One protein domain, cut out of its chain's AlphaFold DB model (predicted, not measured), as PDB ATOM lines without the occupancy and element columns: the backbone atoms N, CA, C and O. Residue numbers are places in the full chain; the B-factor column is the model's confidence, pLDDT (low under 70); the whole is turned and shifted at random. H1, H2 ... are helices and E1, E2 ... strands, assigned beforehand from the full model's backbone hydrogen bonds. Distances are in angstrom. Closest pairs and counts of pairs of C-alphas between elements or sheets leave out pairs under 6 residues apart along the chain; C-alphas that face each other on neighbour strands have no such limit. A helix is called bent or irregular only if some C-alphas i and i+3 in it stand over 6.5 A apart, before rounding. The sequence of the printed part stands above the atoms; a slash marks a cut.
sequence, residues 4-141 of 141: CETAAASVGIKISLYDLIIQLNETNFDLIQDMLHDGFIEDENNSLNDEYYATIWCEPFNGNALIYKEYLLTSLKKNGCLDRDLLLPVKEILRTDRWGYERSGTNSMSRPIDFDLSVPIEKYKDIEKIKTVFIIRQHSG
ATOM      1  N   CYS A   4      52.823  -3.913 103.380       66.56
ATOM      2  CA  CYS A   4      53.367  -3.059 102.330       66.56
ATOM      3  C   CYS A   4      52.208  -2.462 101.536       66.56
ATOM      4  O   CYS A   4      51.431  -3.199 100.940       66.56
ATOM      5  N   GLU A   5      52.071  -1.142 101.529       75.00
ATOM      6  CA  GLU A   5      51.103  -0.459 100.670       75.00
ATOM      7  C   GLU A   5      51.848   0.130  99.476       75.00
ATOM      8  O   GLU A   5      52.754   0.942  99.641       75.00
ATOM      9  N   THR A   6      51.481  -0.280  98.270       80.12
ATOM     10  CA  THR A   6      52.015   0.287  97.030       80.12
ATOM     11  C   THR A   6      50.944   1.150  96.392       80.12
ATOM     12  O   THR A   6      49.810   0.702  96.216       80.12
ATOM     13  N   ALA A   7      51.301   2.381  96.037       84.00
ATOM     14  CA  ALA A   7      50.462   3.262  95.240       84.00
ATOM     15  C   ALA A   7      51.210   3.674  93.972       84.00
ATOM     16  O   ALA A   7      52.359   4.112  94.039       84.00
ATOM     17  N   ALA A   8      50.553   3.538  92.826       88.06
ATOM     18  CA  ALA A   8      51.101   3.861  91.520       88.06
ATOM     19  C   ALA A   8      50.119   4.721  90.721       88.06
ATOM     20  O   ALA A   8      48.901   4.541  90.788       88.06
ATOM     21  N   ALA A   9      50.667   5.656  89.955       89.25
ATOM     22  CA  ALA A   9      49.959   6.444  88.965       89.25
ATOM     23  C   ALA A   9      50.568   6.164  87.592       89.25
ATOM     24  O   ALA A   9      51.788   6.245  87.430       89.25
ATOM     25  N   SER A  10      49.724   5.873  86.608       91.75
ATOM     26  CA  SER A  10      50.150   5.463  85.272       91.75
ATOM     27  C   SER A  10      49.278   6.097  84.196       91.75
ATOM     28  O   SER A  10      48.087   6.325  84.402       91.75
ATOM     29  N   VAL A  11      49.851   6.329  83.016       93.00
ATOM     30  CA  VAL A  11      49.055   6.456  81.792       93.00
ATOM     31  C   VAL A  11      48.798   5.053  81.270       93.00
ATOM     32  O   VAL A  11      49.700   4.209  81.244       93.00
ATOM     33  N   GLY A  12      47.567   4.786  80.866       93.62
ATOM     34  CA  GLY A  12      47.191   3.473  80.391       93.62
ATOM     35  C   GLY A  12      46.038   3.492  79.414       93.62
ATOM     36  O   GLY A  12      45.606   4.535  78.919       93.62
ATOM     37  N   ILE A  13      45.566   2.288  79.140       94.81
ATOM     38  CA  ILE A  13      44.460   2.007  78.242       94.81
ATOM     39  C   ILE A  13      43.297   1.457  79.060       94.81
ATOM     40  O   ILE A  13      43.486   0.653  79.969       94.81
ATOM     41  N   LYS A  14      42.096   1.905  78.713       96.06
ATOM     42  CA  LYS A  14      40.821   1.385  79.183       96.06
ATOM     43  C   LYS A  14      40.049   0.817  77.999       96.06
ATOM     44  O   LYS A  14      39.887   1.502  76.987       96.06
ATOM     45  N   ILE A  15      39.561  -0.407  78.138       96.94
ATOM     46  CA  ILE A  15      38.722  -1.086  77.145       96.94
ATOM     47  C   ILE A  15      37.736  -2.007  77.863       96.94
ATOM     48  O   ILE A  15      38.088  -2.591  78.880       96.94
ATOM     49  N   SER A  16      36.517  -2.160  77.345       97.38
ATOM     50  CA  SER A  16      35.595  -3.167  77.882       97.38
ATOM     51  C   SER A  16      36.191  -4.561  77.707       97.38
ATOM     52  O   SER A  16      36.663  -4.904  76.621       97.38
ATOM     53  N   LEU A  17      36.162  -5.376  78.763       95.94
ATOM     54  CA  LEU A  17      36.723  -6.725  78.723       95.94
ATOM     55  C   LEU A  17      36.015  -7.581  77.664       95.94
ATOM     56  O   LEU A  17      36.665  -8.293  76.900       95.94
ATOM     57  N   TYR A  18      34.692  -7.436  77.550       97.06
ATOM     58  CA  TYR A  18      33.915  -8.023  76.462       97.06
ATOM     59  C   TYR A  18      34.409  -7.569  75.083       97.06
ATOM     60  O   TYR A  18      34.708  -8.416  74.242       97.06
ATOM     61  N   ASP A  19      34.531  -6.254  74.859       97.19
ATOM     62  CA  ASP A  19      34.971  -5.701  73.570       97.19
ATOM     63  C   ASP A  19      36.382  -6.172  73.186       97.19
ATOM     64  O   ASP A  19      36.644  -6.402  72.007       97.19
ATOM     65  N   LEU A  20      37.286  -6.344  74.152       96.75
ATOM     66  CA  LEU A  20      38.624  -6.878  73.902       96.75
ATOM     67  C   LEU A  20      38.567  -8.353  73.475       96.75
ATOM     68  O   LEU A  20      39.129  -8.729  72.449       96.75
ATOM     69  N   ILE A  21      37.848  -9.192  74.226       95.62
ATOM     70  CA  ILE A  21      37.793 -10.641  73.975       95.62
ATOM     71  C   ILE A  21      37.098 -10.954  72.645       95.62
ATOM     72  O   ILE A  21      37.499 -11.878  71.936       95.62
ATOM     73  N   ILE A  22      36.074 -10.189  72.245       96.50
ATOM     74  CA  ILE A  22      35.422 -10.426  70.948       96.50
ATOM     75  C   ILE A  22      36.340 -10.139  69.756       96.50
ATOM     76  O   ILE A  22      36.131 -10.729  68.694       96.50
ATOM     77  N   GLN A  23      37.353  -9.290  69.919       95.44
ATOM     78  CA  GLN A  23      38.320  -8.966  68.869       95.44
ATOM     79  C   GLN A  23      39.421 -10.027  68.727       95.44
ATOM     80  O   GLN A  23      40.165  -9.999  67.745       95.44
ATOM     81  N   LEU A  24      39.497 -10.978  69.663       94.00
ATOM     82  CA  LEU A  24      40.499 -12.036  69.681       94.00
ATOM     83  C   LEU A  24      40.391 -12.948  68.454       94.00
ATOM     84  O   LEU A  24      39.332 -13.508  68.151       94.00
ATOM     85  N   ASN A  25      41.513 -13.066  67.751       92.44
ATOM     86  CA  ASN A  25      41.733 -13.901  66.582       92.44
ATOM     87  C   ASN A  25      43.203 -14.363  66.530       92.44
ATOM     88  O   ASN A  25      44.012 -13.986  67.369       92.44
ATOM     89  N   GLU A  26      43.553 -15.177  65.536       90.69
ATOM     90  CA  GLU A  26      44.896 -15.768  65.418       90.69
ATOM     91  C   GLU A  26      46.015 -14.732  65.194       90.69
ATOM     92  O   GLU A  26      47.156 -14.982  65.561       90.69
ATOM     93  N   THR A  27      45.732 -13.564  64.602       91.44
ATOM     94  CA  THR A  27      46.777 -12.569  64.302       91.44
ATOM     95  C   THR A  27      47.075 -11.637  65.469       91.44
ATOM     96  O   THR A  27      48.163 -11.073  65.525       91.44
ATOM     97  N   ASN A  28      46.119 -11.438  66.380       92.12
ATOM     98  CA  ASN A  28      46.267 -10.575  67.557       92.12
ATOM     99  C   ASN A  28      46.239 -11.348  68.886       92.12
ATOM    100  O   ASN A  28      46.155 -10.720  69.941       92.12
ATOM    101  N   PHE A  29      46.321 -12.680  68.832       91.25
ATOM    102  CA  PHE A  29      46.248 -13.566  69.991       91.25
ATOM    103  C   PHE A  29      47.262 -13.180  71.070       91.25
ATOM    104  O   PHE A  29      46.858 -12.826  72.176       91.25
ATOM    105  N   ASP A  30      48.550 -13.152  70.716       90.88
ATOM    106  CA  ASP A  30      49.638 -12.840  71.651       90.88
ATOM    107  C   ASP A  30      49.467 -11.443  72.264       90.88
ATOM    108  O   ASP A  30      49.608 -11.260  73.469       90.88
ATOM    109  N   LEU A  31      49.079 -10.455  71.449       93.25
ATOM    110  CA  LEU A  31      48.859  -9.088  71.919       93.25
ATOM    111  C   LEU A  31      47.720  -9.017  72.943       93.25
ATOM    112  O   LEU A  31      47.869  -8.374  73.978       93.25
ATOM    113  N   ILE A  32      46.574  -9.636  72.655       94.12
ATOM    114  CA  ILE A  32      45.425  -9.618  73.567       94.12
ATOM    115  C   ILE A  32      45.735 -10.420  74.827       94.12
ATOM    116  O   ILE A  32      45.349  -9.999  75.916       94.12
ATOM    117  N   GLN A  33      46.457 -11.530  74.701       92.19
ATOM    118  CA  GLN A  33      46.917 -12.297  75.847       92.19
ATOM    119  C   GLN A  33      47.815 -11.440  76.749       92.19
ATOM    120  O   GLN A  33      47.517 -11.316  77.936       92.19
ATOM    121  N   ASP A  34      48.826 -10.765  76.199       92.56
ATOM    122  CA  ASP A  34      49.669  -9.826  76.949       92.56
ATOM    123  C   ASP A  34      48.828  -8.737  77.631       92.56
ATOM    124  O   ASP A  34      48.994  -8.467  78.819       92.56
ATOM    125  N   MET A  35      47.865  -8.142  76.913       94.81
ATOM    126  CA  MET A  35      46.964  -7.132  77.483       94.81
ATOM    127  C   MET A  35      46.163  -7.670  78.674       94.81
ATOM    128  O   MET A  35      45.987  -6.952  79.657       94.81
ATOM    129  N   LEU A  36      45.678  -8.911  78.600       94.75
ATOM    130  CA  LEU A  36      44.939  -9.554  79.686       94.75
ATOM    131  C   LEU A  36      45.852  -9.878  80.879       94.75
ATOM    132  O   LEU A  36      45.435  -9.697  82.022       94.75
ATOM    133  N   HIS A  37      47.083 -10.334  80.641       92.81
ATOM    134  CA  HIS A  37      48.032 -10.660  81.710       92.81
ATOM    135  C   HIS A  37      48.562  -9.421  82.443       92.81
ATOM    136  O   HIS A  37      48.686  -9.458  83.668       92.81
ATOM    137  N   ASP A  38      48.856  -8.347  81.709       93.06
ATOM    138  CA  ASP A  38      49.408  -7.102  82.256       93.06
ATOM    139  C   ASP A  38      48.322  -6.166  82.817       93.06
ATOM    140  O   ASP A  38      48.600  -5.259  83.611       93.06
ATOM    141  N   GLY A  39      47.077  -6.358  82.377       93.88
ATOM    142  CA  GLY A  39      45.923  -5.578  82.796       93.88
ATOM    143  C   GLY A  39      45.223  -6.131  84.037       93.88
ATOM    144  O   GLY A  39      45.444  -7.254  84.485       93.88
ATOM    145  N   PHE A  40      44.333  -5.316  84.590       93.50
ATOM    146  CA  PHE A  40      43.465  -5.677  85.706       93.50
ATOM    147  C   PHE A  40      42.081  -5.067  85.505       93.50
ATOM    148  O   PHE A  40      41.930  -4.095  84.764       93.50
ATOM    149  N   ILE A  41      41.056  -5.620  86.142       93.19
ATOM    150  CA  ILE A  41      39.696  -5.105  85.973       93.19
ATOM    151  C   ILE A  41      39.442  -3.899  86.874       93.19
ATOM    152  O   ILE A  41      39.899  -3.831  88.020       93.19
ATOM    153  N   GLU A  42      38.685  -2.943  86.345       90.19
ATOM    154  CA  GLU A  42      38.142  -1.822  87.101       90.19
ATOM    155  C   GLU A  42      37.142  -2.354  88.137       90.19
ATOM    156  O   GLU A  42      35.997  -2.694  87.827       90.19
ATOM    157  N   ASP A  43      37.606  -2.448  89.379       81.94
ATOM    158  CA  ASP A  43      36.825  -2.872  90.535       81.94
ATOM    159  C   ASP A  43      37.121  -1.941  91.716       81.94
ATOM    160  O   ASP A  43      38.278  -1.692  92.053       81.94
ATOM    161  N   GLU A  44      36.064  -1.443  92.353       75.62
ATOM    162  CA  GLU A  44      36.140  -0.517  93.485       75.62
ATOM    163  C   GLU A  44      36.843  -1.137  94.698       75.62
ATOM    164  O   GLU A  44      37.534  -0.436  95.434       75.62
ATOM    165  N   ASN A  45      36.682  -2.450  94.903       74.94
ATOM    166  CA  ASN A  45      37.143  -3.133  96.115       74.94
ATOM    167  C   ASN A  45      38.153  -4.253  95.849       74.94
ATOM    168  O   ASN A  45      38.478  -5.008  96.765       74.94
ATOM    169  N   ASN A  46      38.640  -4.383  94.610       75.06
ATOM    170  CA  ASN A  46      39.557  -5.447  94.188       75.06
ATOM    171  C   ASN A  46      39.045  -6.883  94.469       75.06
ATOM    172  O   ASN A  46      39.820  -7.832  94.465       75.06
ATOM    173  N   SER A  47      37.746  -7.041  94.709       80.62
ATOM    174  CA  SER A  47      37.081  -8.305  95.028       80.62
ATOM    175  C   SER A  47      37.043  -9.288  93.859       80.62
ATOM    176  O   SER A  47      37.050 -10.495  94.069       80.62
ATOM    177  N   LEU A  48      36.997  -8.772  92.632       88.38
ATOM    178  CA  LEU A  48      36.875  -9.564  91.414       88.38
ATOM    179  C   LEU A  48      38.230  -9.795  90.737       88.38
ATOM    180  O   LEU A  48      38.343 -10.680  89.894       88.38
ATOM    181  N   ASN A  49      39.257  -9.011  91.082       89.31
ATOM    182  CA  ASN A  49      40.575  -9.134  90.458       89.31
ATOM    183  C   ASN A  49      41.209 -10.505  90.733       89.31
ATOM    184  O   ASN A  49      41.828 -11.061  89.835       89.31
ATOM    185  N   ASP A  50      40.994 -11.096  91.910       89.25
ATOM    186  CA  ASP A  50      41.494 -12.444  92.214       89.25
ATOM    187  C   ASP A  50      40.860 -13.508  91.297       89.25
ATOM    188  O   ASP A  50      41.561 -14.355  90.744       89.25
ATOM    189  N   GLU A  51      39.547 -13.425  91.062       90.94
ATOM    190  CA  GLU A  51      38.814 -14.314  90.145       90.94
ATOM    191  C   GLU A  51      39.196 -14.080  88.675       90.94
ATOM    192  O   GLU A  51      39.271 -15.021  87.874       90.94
ATOM    193  N   TYR A  52      39.461 -12.823  88.314       93.50
ATOM    194  CA  TYR A  52      40.004 -12.452  87.015       93.50
ATOM    195  C   TYR A  52      41.376 -13.103  86.800       93.50
ATOM    196  O   TYR A  52      41.548 -13.851  85.837       93.50
ATOM    197  N   TYR A  53      42.322 -12.910  87.724       91.56
ATOM    198  CA  TYR A  53      43.657 -13.498  87.622       91.56
ATOM    199  C   TYR A  53      43.613 -15.023  87.630       91.56
ATOM    200  O   TYR A  53      44.310 -15.642  86.834       91.56
ATOM    201  N   ALA A  54      42.753 -15.643  88.443       90.12
ATOM    202  CA  ALA A  54      42.570 -17.092  88.429       90.12
ATOM    203  C   ALA A  54      42.113 -17.615  87.056       90.12
ATOM    204  O   ALA A  54      42.473 -18.724  86.666       90.12
ATOM    205  N   THR A  55      41.347 -16.817  86.306       91.31
ATOM    206  CA  THR A  55      40.890 -17.170  84.957       91.31
ATOM    207  C   THR A  55      41.979 -16.949  83.906       91.31
ATOM    208  O   THR A  55      42.195 -17.815  83.062       91.31
ATOM    209  N   ILE A  56      42.667 -15.803  83.944       91.44
ATOM    210  CA  ILE A  56      43.683 -15.442  82.940       91.44
ATOM    211  C   ILE A  56      44.983 -16.230  83.135       91.44
ATOM    212  O   ILE A  56      45.592 -16.653  82.158       91.44
ATOM    213  N   TRP A  57      45.411 -16.449  84.380       87.19
ATOM    214  CA  TRP A  57      46.656 -17.150  84.725       87.19
ATOM    215  C   TRP A  57      46.466 -18.652  84.958       87.19
ATOM    216  O   TRP A  57      47.374 -19.319  85.457       87.19
ATOM    217  N   CYS A  58      45.293 -19.197  84.617       78.38
ATOM    218  CA  CYS A  58      45.098 -20.643  84.579       78.38
ATOM    219  C   CYS A  58      46.085 -21.292  83.584       78.38
ATOM    220  O   CYS A  58      46.725 -20.599  82.792       78.38
ATOM    221  N   GLU A  59      46.233 -22.619  83.649       63.47
ATOM    222  CA  GLU A  59      47.185 -23.383  82.832       63.47
ATOM    223  C   GLU A  59      47.226 -22.936  81.357       63.47
ATOM    224  O   GLU A  59      46.185 -22.579  80.794       63.47
ATOM    225  N   PRO A  60      48.415 -22.983  80.717       62.72
ATOM    226  CA  PRO A  60      48.600 -22.510  79.352       62.72
ATOM    227  C   PRO A  60      47.563 -23.136  78.424       62.72
ATOM    228  O   PRO A  60      47.456 -24.360  78.291       62.72
ATOM    229  N   PHE A  61      46.775 -22.271  77.793       68.25
ATOM    230  CA  PHE A  61      45.711 -22.697  76.912       68.25
ATOM    231  C   PHE A  61      46.307 -23.302  75.634       68.25
ATOM    232  O   PHE A  61      46.847 -22.594  74.792       68.25
ATOM    233  N   ASN A  62      46.195 -24.623  75.478       66.50
ATOM    234  CA  ASN A  62      46.734 -25.373  74.332       66.50
ATOM    235  C   ASN A  62      45.756 -25.484  73.139       66.50
ATOM    236  O   ASN A  62      45.923 -26.351  72.280       66.50
ATOM    237  N   GLY A  63      44.695 -24.673  73.102       70.06
ATOM    238  CA  GLY A  63      43.743 -24.632  71.987       70.06
ATOM    239  C   GLY A  63      44.022 -23.488  71.006       70.06
ATOM    240  O   GLY A  63      44.947 -22.707  71.189       70.06
ATOM    241  N   ASN A  64      43.192 -23.371  69.967       83.81
ATOM    242  CA  ASN A  64      43.253 -22.249  69.021       83.81
ATOM    243  C   ASN A  64      42.558 -20.983  69.569       83.81
ATOM    244  O   ASN A  64      41.833 -21.042  70.568       83.81
ATOM    245  N   ALA A  65      42.727 -19.850  68.886       85.88
ATOM    246  CA  ALA A  65      42.204 -18.557  69.327       85.88
ATOM    247  C   ALA A  65      40.685 -18.571  69.583       85.88
ATOM    248  O   ALA A  65      40.198 -17.949  70.528       85.88
ATOM    249  N   LEU A  66      39.925 -19.310  68.767       88.75
ATOM    250  CA  LEU A  66      38.468 -19.383  68.878       88.75
ATOM    251  C   LEU A  66      38.020 -20.076  70.171       88.75
ATOM    252  O   LEU A  66      37.167 -19.548  70.882       88.75
ATOM    253  N   ILE A  67      38.610 -21.230  70.495       89.44
ATOM    254  CA  ILE A  67      38.260 -21.964  71.719       89.44
ATOM    255  C   ILE A  67      38.698 -21.149  72.947       89.44
ATOM    256  O   ILE A  67      37.968 -21.097  73.936       89.44
ATOM    257  N   TYR A  68      39.842 -20.455  72.877       90.56
ATOM    258  CA  TYR A  68      40.292 -19.592  73.974       90.56
ATOM    259  C   TYR A  68      39.310 -18.449  74.229       90.56
ATOM    260  O   TYR A  68      38.903 -18.194  75.361       90.56
ATOM    261  N   LYS A  69      38.870 -17.796  73.152       92.94
ATOM    262  CA  LYS A  69      37.866 -16.738  73.196       92.94
ATOM    263  C   LYS A  69      36.560 -17.218  73.832       92.94
ATOM    264  O   LYS A  69      36.029 -16.539  74.707       92.94
ATOM    265  N   GLU A  70      36.047 -18.383  73.439       92.69
ATOM    266  CA  GLU A  70      34.832 -18.957  74.036       92.69
ATOM    267  C   GLU A  70      35.010 -19.292  75.522       92.69
ATOM    268  O   GLU A  70      34.119 -19.015  76.335       92.69
ATOM    269  N   TYR A  71      36.174 -19.834  75.890       92.44
ATOM    270  CA  TYR A  71      36.540 -20.091  77.279       92.44
ATOM    271  C   TYR A  71      36.531 -18.801  78.108       92.44
ATOM    272  O   TYR A  71      35.874 -18.756  79.151       92.44
ATOM    273  N   LEU A  72      37.194 -17.743  77.633       93.50
ATOM    274  CA  LEU A  72      37.256 -16.454  78.321       93.50
ATOM    275  C   LEU A  72      35.863 -15.843  78.495       93.50
ATOM    276  O   LEU A  72      35.495 -15.469  79.609       93.50
ATOM    277  N   LEU A  73      35.058 -15.800  77.428       95.12
ATOM    278  CA  LEU A  73      33.688 -15.277  77.487       95.12
ATOM    279  C   LEU A  73      32.832 -16.038  78.503       95.12
ATOM    280  O   LEU A  73      32.044 -15.432  79.224       95.12
ATOM    281  N   THR A  74      32.983 -17.359  78.583       94.31
ATOM    282  CA  THR A  74      32.199 -18.190  79.502       94.31
ATOM    283  C   THR A  74      32.659 -18.018  80.950       94.31
ATOM    284  O   THR A  74      31.840 -17.759  81.836       94.31
ATOM    285  N   SER A  75      33.965 -18.128  81.194       93.50
ATOM    286  CA  SER A  75      34.558 -18.096  82.533       93.50
ATOM    287  C   SER A  75      34.434 -16.716  83.177       93.50
ATOM    288  O   SER A  75      33.945 -16.596  84.300       93.50
ATOM    289  N   LEU A  76      34.753 -15.647  82.441       93.88
ATOM    290  CA  LEU A  76      34.672 -14.284  82.967       93.88
ATOM    291  C   LEU A  76      33.226 -13.826  83.168       93.88
ATOM    292  O   LEU A  76      32.957 -13.040  84.076       93.88
ATOM    293  N   LYS A  77      32.274 -14.336  82.374       95.06
ATOM    294  CA  LYS A  77      30.845 -14.088  82.609       95.06
ATOM    295  C   LYS A  77      30.368 -14.763  83.888       95.06
ATOM    296  O   LYS A  77      29.649 -14.146  84.667       95.06
ATOM    297  N   LYS A  78      30.781 -16.014  84.118       93.62
ATOM    298  CA  LYS A  78      30.440 -16.769  85.331       93.62
ATOM    299  C   LYS A  78      30.935 -16.061  86.596       93.62
ATOM    300  O   LYS A  78      30.214 -16.035  87.588       93.62
ATOM    301  N   ASN A  79      32.116 -15.454  86.524       89.81
ATOM    302  CA  ASN A  79      32.742 -14.756  87.644       89.81
ATOM    303  C   ASN A  79      32.331 -13.271  87.745       89.81
ATOM    304  O   ASN A  79      32.866 -12.542  88.574       89.81
ATOM    305  N   GLY A  80      31.411 -12.787  86.898       90.88
ATOM    306  CA  GLY A  80      30.945 -11.391  86.909       90.88
ATOM    307  C   GLY A  80      31.985 -10.354  86.458       90.88
ATOM    308  O   GLY A  80      31.778  -9.155  86.635       90.88
ATOM    309  N   CYS A  81      33.099 -10.801  85.877       93.12
ATOM    310  CA  CYS A  81      34.192  -9.947  85.410       93.12
ATOM    311  C   CYS A  81      33.939  -9.387  84.003       93.12
ATOM    312  O   CYS A  81      34.450  -8.324  83.671       93.12
ATOM    313  N   LEU A  82      33.163 -10.090  83.167       94.56
ATOM    314  CA  LEU A  82      33.028  -9.778  81.735       94.56
ATOM    315  C   LEU A  82      32.468  -8.375  81.444       94.56
ATOM    316  O   LEU A  82      32.863  -7.757  80.459       94.56
ATOM    317  N   ASP A  83      31.579  -7.876  82.302       93.44
ATOM    318  CA  ASP A  83      30.944  -6.559  82.147       93.44
ATOM    319  C   ASP A  83      31.826  -5.405  82.661       93.44
ATOM    320  O   ASP A  83      31.405  -4.247  82.655       93.44
ATOM    321  N   ARG A  84      33.039  -5.704  83.144       94.75
ATOM    322  CA  ARG A  84      33.996  -4.709  83.633       94.75
ATOM    323  C   ARG A  84      34.901  -4.215  82.515       94.75
ATOM    324  O   ARG A  84      35.087  -4.862  81.483       94.75
ATOM    325  N   ASP A  85      35.494  -3.057  82.756       96.62
ATOM    326  CA  ASP A  85      36.547  -2.534  81.904       96.62
ATOM    327  C   ASP A  85      37.905  -3.080  82.360       96.62
ATOM    328  O   ASP A  85      38.201  -3.145  83.554       96.62
ATOM    329  N   LEU A  86      38.738  -3.466  81.398       96.31
ATOM    330  CA  LEU A  86      40.148  -3.749  81.599       96.31
ATOM    331  C   LEU A  86      40.923  -2.431  81.636       96.31
ATOM    332  O   LEU A  86      40.818  -1.602  80.727       96.31
ATOM    333  N   LEU A  87      41.738  -2.273  82.671       95.62
ATOM    334  CA  LEU A  87      42.710  -1.209  82.835       95.62
ATOM    335  C   LEU A  87      44.107  -1.788  82.616       95.62
ATOM    336  O   LEU A  87      44.561  -2.647  83.367       95.62
ATOM    337  N   LEU A  88      44.794  -1.295  81.592       95.19
ATOM    338  CA  LEU A  88      46.152  -1.696  81.242       95.19
ATOM    339  C   LEU A  88      47.111  -0.526  81.497       95.19
ATOM    340  O   LEU A  88      47.120   0.431  80.715       95.19
ATOM    341  N   PRO A  89      47.921  -0.560  82.569       93.94
ATOM    342  CA  PRO A  89      48.999   0.401  82.764       93.94
ATOM    343  C   PRO A  89      50.034   0.249  81.648       93.94
ATOM    344  O   PRO A  89      50.660  -0.795  81.520       93.94
ATOM    345  N   VAL A  90      50.232   1.295  80.847       92.69
ATOM    346  CA  VAL A  90      51.217   1.270  79.751       92.69
ATOM    347  C   VAL A  90      52.505   1.976  80.158       92.69
ATOM    348  O   VAL A  90      53.599   1.563  79.780       92.69
ATOM    349  N   LYS A  91      52.385   3.049  80.943       90.56
ATOM    350  CA  LYS A  91      53.519   3.851  81.391       90.56
ATOM    351  C   LYS A  91      53.304   4.315  82.821       90.56
ATOM    352  O   LYS A  91      52.458   5.171  83.077       90.56
ATOM    353  N   GLU A  92      54.083   3.766  83.745       89.69
ATOM    354  CA  GLU A  92      54.106   4.231  85.131       89.69
ATOM    355  C   GLU A  92      54.760   5.618  85.206       89.69
ATOM    356  O   GLU A  92      55.840   5.857  84.667       89.69
ATOM    357  N   ILE A  93      54.069   6.555  85.847       89.00
ATOM    358  CA  ILE A  93      54.504   7.946  86.019       89.00
ATOM    359  C   ILE A  93      55.172   8.132  87.377       89.00
ATOM    360  O   ILE A  93      56.143   8.887  87.508       89.00
ATOM    361  N   LEU A  94      54.580   7.510  88.395       87.06
ATOM    362  CA  LEU A  94      54.945   7.668  89.787       87.06
ATOM    363  C   LEU A  94      54.551   6.414  90.557       87.06
ATOM    364  O   LEU A  94      53.422   5.950  90.425       87.06
ATOM    365  N   ARG A  95      55.442   5.930  91.416       85.50
ATOM    366  CA  ARG A  95      55.160   4.833  92.337       85.50
ATOM    367  C   ARG A  95      55.775   5.103  93.693       85.50
ATOM    368  O   ARG A  95      56.889   5.604  93.791       85.50
ATOM    369  N   THR A  96      55.038   4.764  94.737       82.62
ATOM    370  CA  THR A  96      55.509   4.818  96.114       82.62
ATOM    371  C   THR A  96      55.179   3.509  96.810       82.62
ATOM    372  O   THR A  96      54.039   3.050  96.774       82.62
ATOM    373  N   ASP A  97      56.175   2.950  97.490       77.50
ATOM    374  CA  ASP A  97      56.016   1.770  98.330       77.50
ATOM    375  C   ASP A  97      56.143   2.210  99.796       77.50
ATOM    376  O   ASP A  97      57.102   2.879 100.191       77.50
ATOM    377  N   ARG A  98      55.155   1.867 100.619       73.38
ATOM    378  CA  ARG A  98      55.122   2.163 102.049       73.38
ATOM    379  C   ARG A  98      55.266   0.877 102.838       73.38
ATOM    380  O   ARG A  98      54.406   0.009 102.780       73.38
ATOM    381  N   TRP A  99      56.296   0.828 103.672       70.38
ATOM    382  CA  TRP A  99      56.571  -0.281 104.577       70.38
ATOM    383  C   TRP A  99      56.360   0.177 106.022       70.38
ATOM    384  O   TRP A  99      56.949   1.176 106.432       70.38
ATOM    385  N   GLY A 100      55.541  -0.521 106.814       63.88
ATOM    386  CA  GLY A 100      55.426  -0.188 108.237       63.88
ATOM    387  C   GLY A 100      54.333  -0.918 109.015       63.88
ATOM    388  O   GLY A 100      53.398  -1.479 108.449       63.88
ATOM    389  N   TYR A 101      54.463  -0.899 110.344       56.53
ATOM    390  CA  TYR A 101      53.409  -1.309 111.286       56.53
ATOM    391  C   TYR A 101      52.424  -0.164 111.588       56.53
ATOM    392  O   TYR A 101      51.277  -0.419 111.948       56.53
ATOM    393  N   GLU A 102      52.852   1.090 111.411       50.88
ATOM    394  CA  GLU A 102      52.067   2.290 111.712       50.88
ATOM    395  C   GLU A 102      51.532   2.960 110.436       50.88
ATOM    396  O   GLU A 102      52.279   3.309 109.517       50.88
ATOM    397  N   ARG A 103      50.208   3.174 110.404       52.72
ATOM    398  CA  ARG A 103      49.472   3.857 109.321       52.72
ATOM    399  C   ARG A 103      49.631   5.382 109.329       52.72
ATOM    400  O   ARG A 103      49.252   6.042 108.363       52.72
ATOM    401  N   SER A 104      50.275   5.954 110.341       48.44
ATOM    402  CA  SER A 104      50.599   7.382 110.445       48.44
ATOM    403  C   SER A 104      51.967   7.691 109.831       48.44
ATOM    404  O   SER A 104      52.997   7.317 110.375       48.44
ATOM    405  N   GLY A 105      51.976   8.344 108.669       50.09
ATOM    406  CA  GLY A 105      53.192   8.778 107.976       50.09
ATOM    407  C   GLY A 105      52.869   9.341 106.594       50.09
ATOM    408  O   GLY A 105      52.042   8.774 105.881       50.09
ATOM    409  N   THR A 106      53.491  10.461 106.224       48.78
ATOM    410  CA  THR A 106      53.278  11.142 104.938       48.78
ATOM    411  C   THR A 106      54.314  10.655 103.924       48.78
ATOM    412  O   THR A 106      55.326  11.309 103.699       48.78
ATOM    413  N   ASN A 107      54.086   9.491 103.312       55.56
ATOM    414  CA  ASN A 107      54.864   9.069 102.142       55.56
ATOM    415  C   ASN A 107      54.200   9.629 100.885       55.56
ATOM    416  O   ASN A 107      53.435   8.953 100.206       55.56
ATOM    417  N   SER A 108      54.456  10.902 100.615       61.12
ATOM    418  CA  SER A 108      54.011  11.572  99.401       61.12
ATOM    419  C   SER A 108      55.210  11.733  98.475       61.12
ATOM    420  O   SER A 108      55.934  12.726  98.555       61.12
ATOM    421  N   MET A 109      55.441  10.757  97.595       67.56
ATOM    422  CA  MET A 109      56.210  11.067  96.395       67.56
ATOM    423  C   MET A 109      55.396  12.060  95.567       67.56
ATOM    424  O   MET A 109      54.184  11.918  95.417       67.56
ATOM    425  N   SER A 110      56.054  13.084  95.047       73.31
ATOM    426  CA  SER A 110      55.452  14.015  94.102       73.31
ATOM    427  C   SER A 110      56.482  14.344  93.037       73.31
ATOM    428  O   SER A 110      57.687  14.305  93.286       73.31
ATOM    429  N   ARG A 111      56.001  14.640  91.837       73.88
ATOM    430  CA  ARG A 111      56.825  15.126  90.736       73.88
ATOM    431  C   ARG A 111      56.072  16.231  89.999       73.88
ATOM    432  O   ARG A 111      54.838  16.203  90.001       73.88
ATOM    433  N   PRO A 112      56.772  17.182  89.366       79.62
ATOM    434  CA  PRO A 112      56.135  18.129  88.459       79.62
ATOM    435  C   PRO A 112      55.368  17.408  87.341       79.62
ATOM    436  O   PRO A 112      55.719  16.289  86.955       79.62
ATOM    437  N   ILE A 113      54.332  18.061  86.803       74.25
ATOM    438  CA  ILE A 113      53.610  17.605  85.603       74.25
ATOM    439  C   ILE A 113      54.448  17.957  84.364       74.25
ATOM    440  O   ILE A 113      54.079  18.796  83.551       74.25
ATOM    441  N   ASP A 114      55.636  17.365  84.275       80.88
ATOM    442  CA  ASP A 114      56.623  17.560  83.206       80.88
ATOM    443  C   ASP A 114      57.022  16.231  82.545       80.88
ATOM    444  O   ASP A 114      58.135  16.057  82.052       80.88
ATOM    445  N   PHE A 115      56.117  15.256  82.567       77.31
ATOM    446  CA  PHE A 115      56.322  13.947  81.964       77.31
ATOM    447  C   PHE A 115      55.597  13.821  80.639       77.31
ATOM    448  O   PHE A 115      54.494  14.323  80.437       77.31
ATOM    449  N   ASP A 116      56.216  13.046  79.763       81.75
ATOM    450  CA  ASP A 116      55.606  12.588  78.534       81.75
ATOM    451  C   ASP A 116      54.411  11.660  78.835       81.75
ATOM    452  O   ASP A 116      54.577  10.571  79.394       81.75
ATOM    453  N   LEU A 117      53.218  12.118  78.457       80.75
ATOM    454  CA  LEU A 117      51.938  11.416  78.582       80.75
ATOM    455  C   LEU A 117      51.603  10.560  77.349       80.75
ATOM    456  O   LEU A 117      50.496  10.028  77.266       80.75
ATOM    457  N   SER A 118      52.511  10.456  76.374       83.31
ATOM    458  CA  SER A 118      52.263   9.652  75.184       83.31
ATOM    459  C   SER A 118      52.110   8.171  75.530       83.31
ATOM    460  O   SER A 118      52.792   7.618  76.400       83.31
ATOM    461  N   VAL A 119      51.180   7.532  74.827       82.12
ATOM    462  CA  VAL A 119      50.981   6.085  74.829       82.12
ATOM    463  C   VAL A 119      51.421   5.590  73.452       82.12
ATOM    464  O   VAL A 119      51.018   6.204  72.463       82.12
ATOM    465  N   PRO A 120      52.224   4.517  73.350       84.81
ATOM    466  CA  PRO A 120      52.592   3.910  72.071       84.81
ATOM    467  C   PRO A 120      51.376   3.205  71.444       84.81
ATOM    468  O   PRO A 120      51.269   1.980  71.462       84.81
ATOM    469  N   ILE A 121      50.433   3.992  70.919       83.00
ATOM    470  CA  ILE A 121      49.158   3.528  70.351       83.00
ATOM    471  C   ILE A 121      49.398   2.601  69.156       83.00
ATOM    472  O   ILE A 121      48.618   1.683  68.939       83.00
ATOM    473  N   GLU A 122      50.513   2.755  68.440       88.25
ATOM    474  CA  GLU A 122      50.932   1.892  67.337       88.25
ATOM    475  C   GLU A 122      50.985   0.408  67.723       88.25
ATOM    476  O   GLU A 122      50.666  -0.433  66.884       88.25
ATOM    477  N   LYS A 123      51.331   0.078  68.980       89.69
ATOM    478  CA  LYS A 123      51.297  -1.307  69.488       89.69
ATOM    479  C   LYS A 123      49.871  -1.872  69.506       89.69
ATOM    480  O   LYS A 123      49.686  -3.068  69.335       89.69
ATOM    481  N   TYR A 124      48.877  -1.011  69.701       90.31
ATOM    482  CA  TYR A 124      47.473  -1.365  69.908       90.31
ATOM    483  C   TYR A 124      46.569  -0.925  68.752       90.31
ATOM    484  O   TYR A 124      45.350  -0.923  68.892       90.31
ATOM    485  N   LYS A 125      47.149  -0.538  67.611       89.12
ATOM    486  CA  LYS A 125      46.426   0.035  66.464       89.12
ATOM    487  C   LYS A 125      45.330  -0.883  65.905       89.12
ATOM    488  O   LYS A 125      44.368  -0.391  65.330       89.12
ATOM    489  N   ASP A 126      45.503  -2.194  66.073       90.19
ATOM    490  CA  ASP A 126      44.600  -3.231  65.565       90.19
ATOM    491  C   ASP A 126      43.500  -3.593  66.584       90.19
ATOM    492  O   ASP A 126      42.708  -4.502  66.341       90.19
ATOM    493  N   ILE A 127      43.454  -2.900  67.730       93.50
ATOM    494  CA  ILE A 127      42.440  -3.064  68.771       93.50
ATOM    495  C   ILE A 127      41.544  -1.823  68.801       93.50
ATOM    496  O   ILE A 127      41.971  -0.700  69.072       93.50
ATOM    497  N   GLU A 128      40.262  -2.032  68.545       93.62
ATOM    498  CA  GLU A 128      39.250  -0.988  68.517       93.62
ATOM    499  C   GLU A 128      38.740  -0.635  69.922       93.62
ATOM    500  O   GLU A 128      38.825  -1.421  70.869       93.62
ATOM    501  N   LYS A 129      38.137   0.558  70.037       93.69
ATOM    502  CA  LYS A 129      37.456   1.076  71.244       93.69
ATOM    503  C   LYS A 129      38.346   1.272  72.478       93.69
ATOM    504  O   LYS A 129      37.844   1.414  73.594       93.69
ATOM    505  N   ILE A 130      39.653   1.365  72.272       93.81
ATOM    506  CA  ILE A 130      40.605   1.774  73.301       93.81
ATOM    507  C   ILE A 130      40.384   3.240  73.685       93.81
ATOM    508  O   ILE A 130      40.219   4.116  72.836       93.81
ATOM    509  N   LYS A 131      40.436   3.516  74.988       94.12
ATOM    510  CA  LYS A 131      40.500   4.867  75.548       94.12
ATOM    511  C   LYS A 131      41.800   5.036  76.314       94.12
ATOM    512  O   LYS A 131      42.122   4.211  77.163       94.12
ATOM    513  N   THR A 132      42.521   6.123  76.074       92.00
ATOM    514  CA  THR A 132      43.645   6.505  76.933       92.00
ATOM    515  C   THR A 132      43.110   7.078  78.241       92.00
ATOM    516  O   THR A 132      42.261   7.971  78.227       92.00
ATOM    517  N   VAL A 133      43.592   6.567  79.370       93.00
ATOM    518  CA  VAL A 133      43.152   6.972  80.710       93.00
ATOM    519  C   VAL A 133      44.334   7.186  81.647       93.00
ATOM    520  O   VAL A 133      45.426   6.652  81.446       93.00
ATOM    521  N   PHE A 134      44.093   7.961  82.701       91.31
ATOM    522  CA  PHE A 134      44.973   8.029  83.857       91.31
ATOM    523  C   PHE A 134      44.519   6.989  84.882       91.31
ATOM    524  O   PHE A 134      43.348   6.965  85.256       91.31
ATOM    525  N   ILE A 135      45.433   6.131  85.319       92.00
ATOM    526  CA  ILE A 135      45.158   5.025  86.235       92.00
ATOM    527  C   ILE A 135      45.836   5.333  87.561       92.00
ATOM    528  O   ILE A 135      47.046   5.554  87.604       92.00
ATOM    529  N   ILE A 136      45.061   5.315  88.642       88.44
ATOM    530  CA  ILE A 136      45.574   5.361  90.010       88.44
ATOM    531  C   ILE A 136      45.287   4.003  90.630       88.44
ATOM    532  O   ILE A 136      44.135   3.583  90.709       88.44
ATOM    533  N   ARG A 137      46.340   3.313  91.060       85.00
ATOM    534  CA  ARG A 137      46.255   2.002  91.698       85.00
ATOM    535  C   ARG A 137      46.832   2.090  93.098       85.00
ATOM    536  O   ARG A 137      47.914   2.635  93.286       85.00
ATOM    537  N   GLN A 138      46.142   1.492  94.060       79.62
ATOM    538  CA  GLN A 138      46.659   1.258  95.402       79.62
ATOM    539  C   GLN A 138      46.392  -0.196  95.781       79.62
ATOM    540  O   GLN A 138      45.284  -0.687  95.584       79.62
ATOM    541  N   HIS A 139      47.393  -0.893  96.311       75.06
ATOM    542  CA  HIS A 139      47.220  -2.244  96.837       75.06
ATOM    543  C   HIS A 139      47.972  -2.428  98.155       75.06
ATOM    544  O   HIS A 139      49.061  -1.883  98.342       75.06
ATOM    545  N   SER A 140      47.388  -3.211  99.064       69.19
ATOM    546  CA  SER A 140      48.060  -3.700 100.272       69.19
ATOM    547  C   SER A 140      48.542  -5.121 100.013       69.19
ATOM    548  O   SER A 140      47.744  -5.968  99.619       69.19
ATOM    549  N   GLY A 141      49.829  -5.365 100.243       61.75
ATOM    550  CA  GLY A 141      50.386  -6.699 100.478       61.75
ATOM    551  C   GLY A 141      50.314  -7.105 101.944       61.75
ATOM    552  O   GLY A 141      49.889  -6.272 102.790       61.75
TER     553      GLY A 141
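This is residues 4 to 141 of the 141 residues of an uncharacterized protein of viral metagenome (UniProt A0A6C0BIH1). A three-stranded sheet of long, sharply bent strands, E2, E1 and E3, has helices H1 to H4 clustered at one end, where E1 ends and E2 begins, while beyond the bends the sheet reaches away from these helices as an arm. A long link, residues 101 to 120, loops from the far end of E2 back to the short helix H5, away from the cluster. The printed part has 138 residues with five named helices and three named strands, in the order E1 H1 H2 H3 H4 E2 H5 E3; the sheet runs E2 E1 E3, antiparallel, and the class is mixed, helices and strands. The whole is compact, with a radius of gyration of the C-alphas of 16.7 A, yet only just elongated, spanning 50 by 33 by 23 A.

E1, residues 4 to 16, begins at C-alpha 4 (53.367, -3.059, 102.330) and measures 30.2 A. E2, residues 85 to 100, measures 32.5 A, and E3, residues 131 to 140, 27.2 A, ending at C-alpha 140 (48.060, -3.700, 100.272). H1 is residues 17 to 22, H2 residues 29 to 38 (14.2 A), H3 residues 49 to 56, and H5 residues 121 to 124. H4, residues 65 to 78, measures 19.9 A from C-alpha 65 (42.204, -18.557, 69.327).

The sheet is twisted; E1 bends by 83 degrees at residue 11, E2 by 94 degrees at residue 91 and E3 by 54 degrees at residue 134. The inner strand E1 is antiparallel to E2, with N 7 and O 96 2.9 A apart, and to E3, with N 8 and O 137 2.8 A apart, both within hydrogen-bond range. Residues 40 to 41 pair antiparallel with residues 86 to 87 of E2. H2 is on the sheet over E2 and stands up from it, its line rising 55 degrees; their closest C-alphas, those of Asp 38 and Leu 88, are 6.4 A apart. H1 only grazes the sheet with residues 17 to 20. H2 and H3 form a helical hairpin and only just touch, with 3 pairs of C-alphas within 8 A, the closest those of His 37 and Ile 56, 6.6 A. H3 and H4 form another, at a shallow tilt of 26 degrees, opposite ways; H4 touches H3 with residues 72 to 76 alone, closest at the C-alphas of Thr 55 and Ser 75, 6.8 A. H4 touches H1 with residues 69 to 73 alone, closest at the C-alphas of Ile 21 and Lys 69, 6.1 A. H5 touches no helix. Every O i to N i+4 pair is within hydrogen-bond range in H1, H2, H3 and H4; H5 is too short for one.

The two C-alphas farthest apart, those of Asn 64 and Ser 104, are 51.5 A apart. The printed part has no cut, and the link from E2 to H5 is long. Mean pLDDT of the printed part is 85.4; it is under 70 at residue 4, residues 59 to 62, 100 to 109 and 140 to 141.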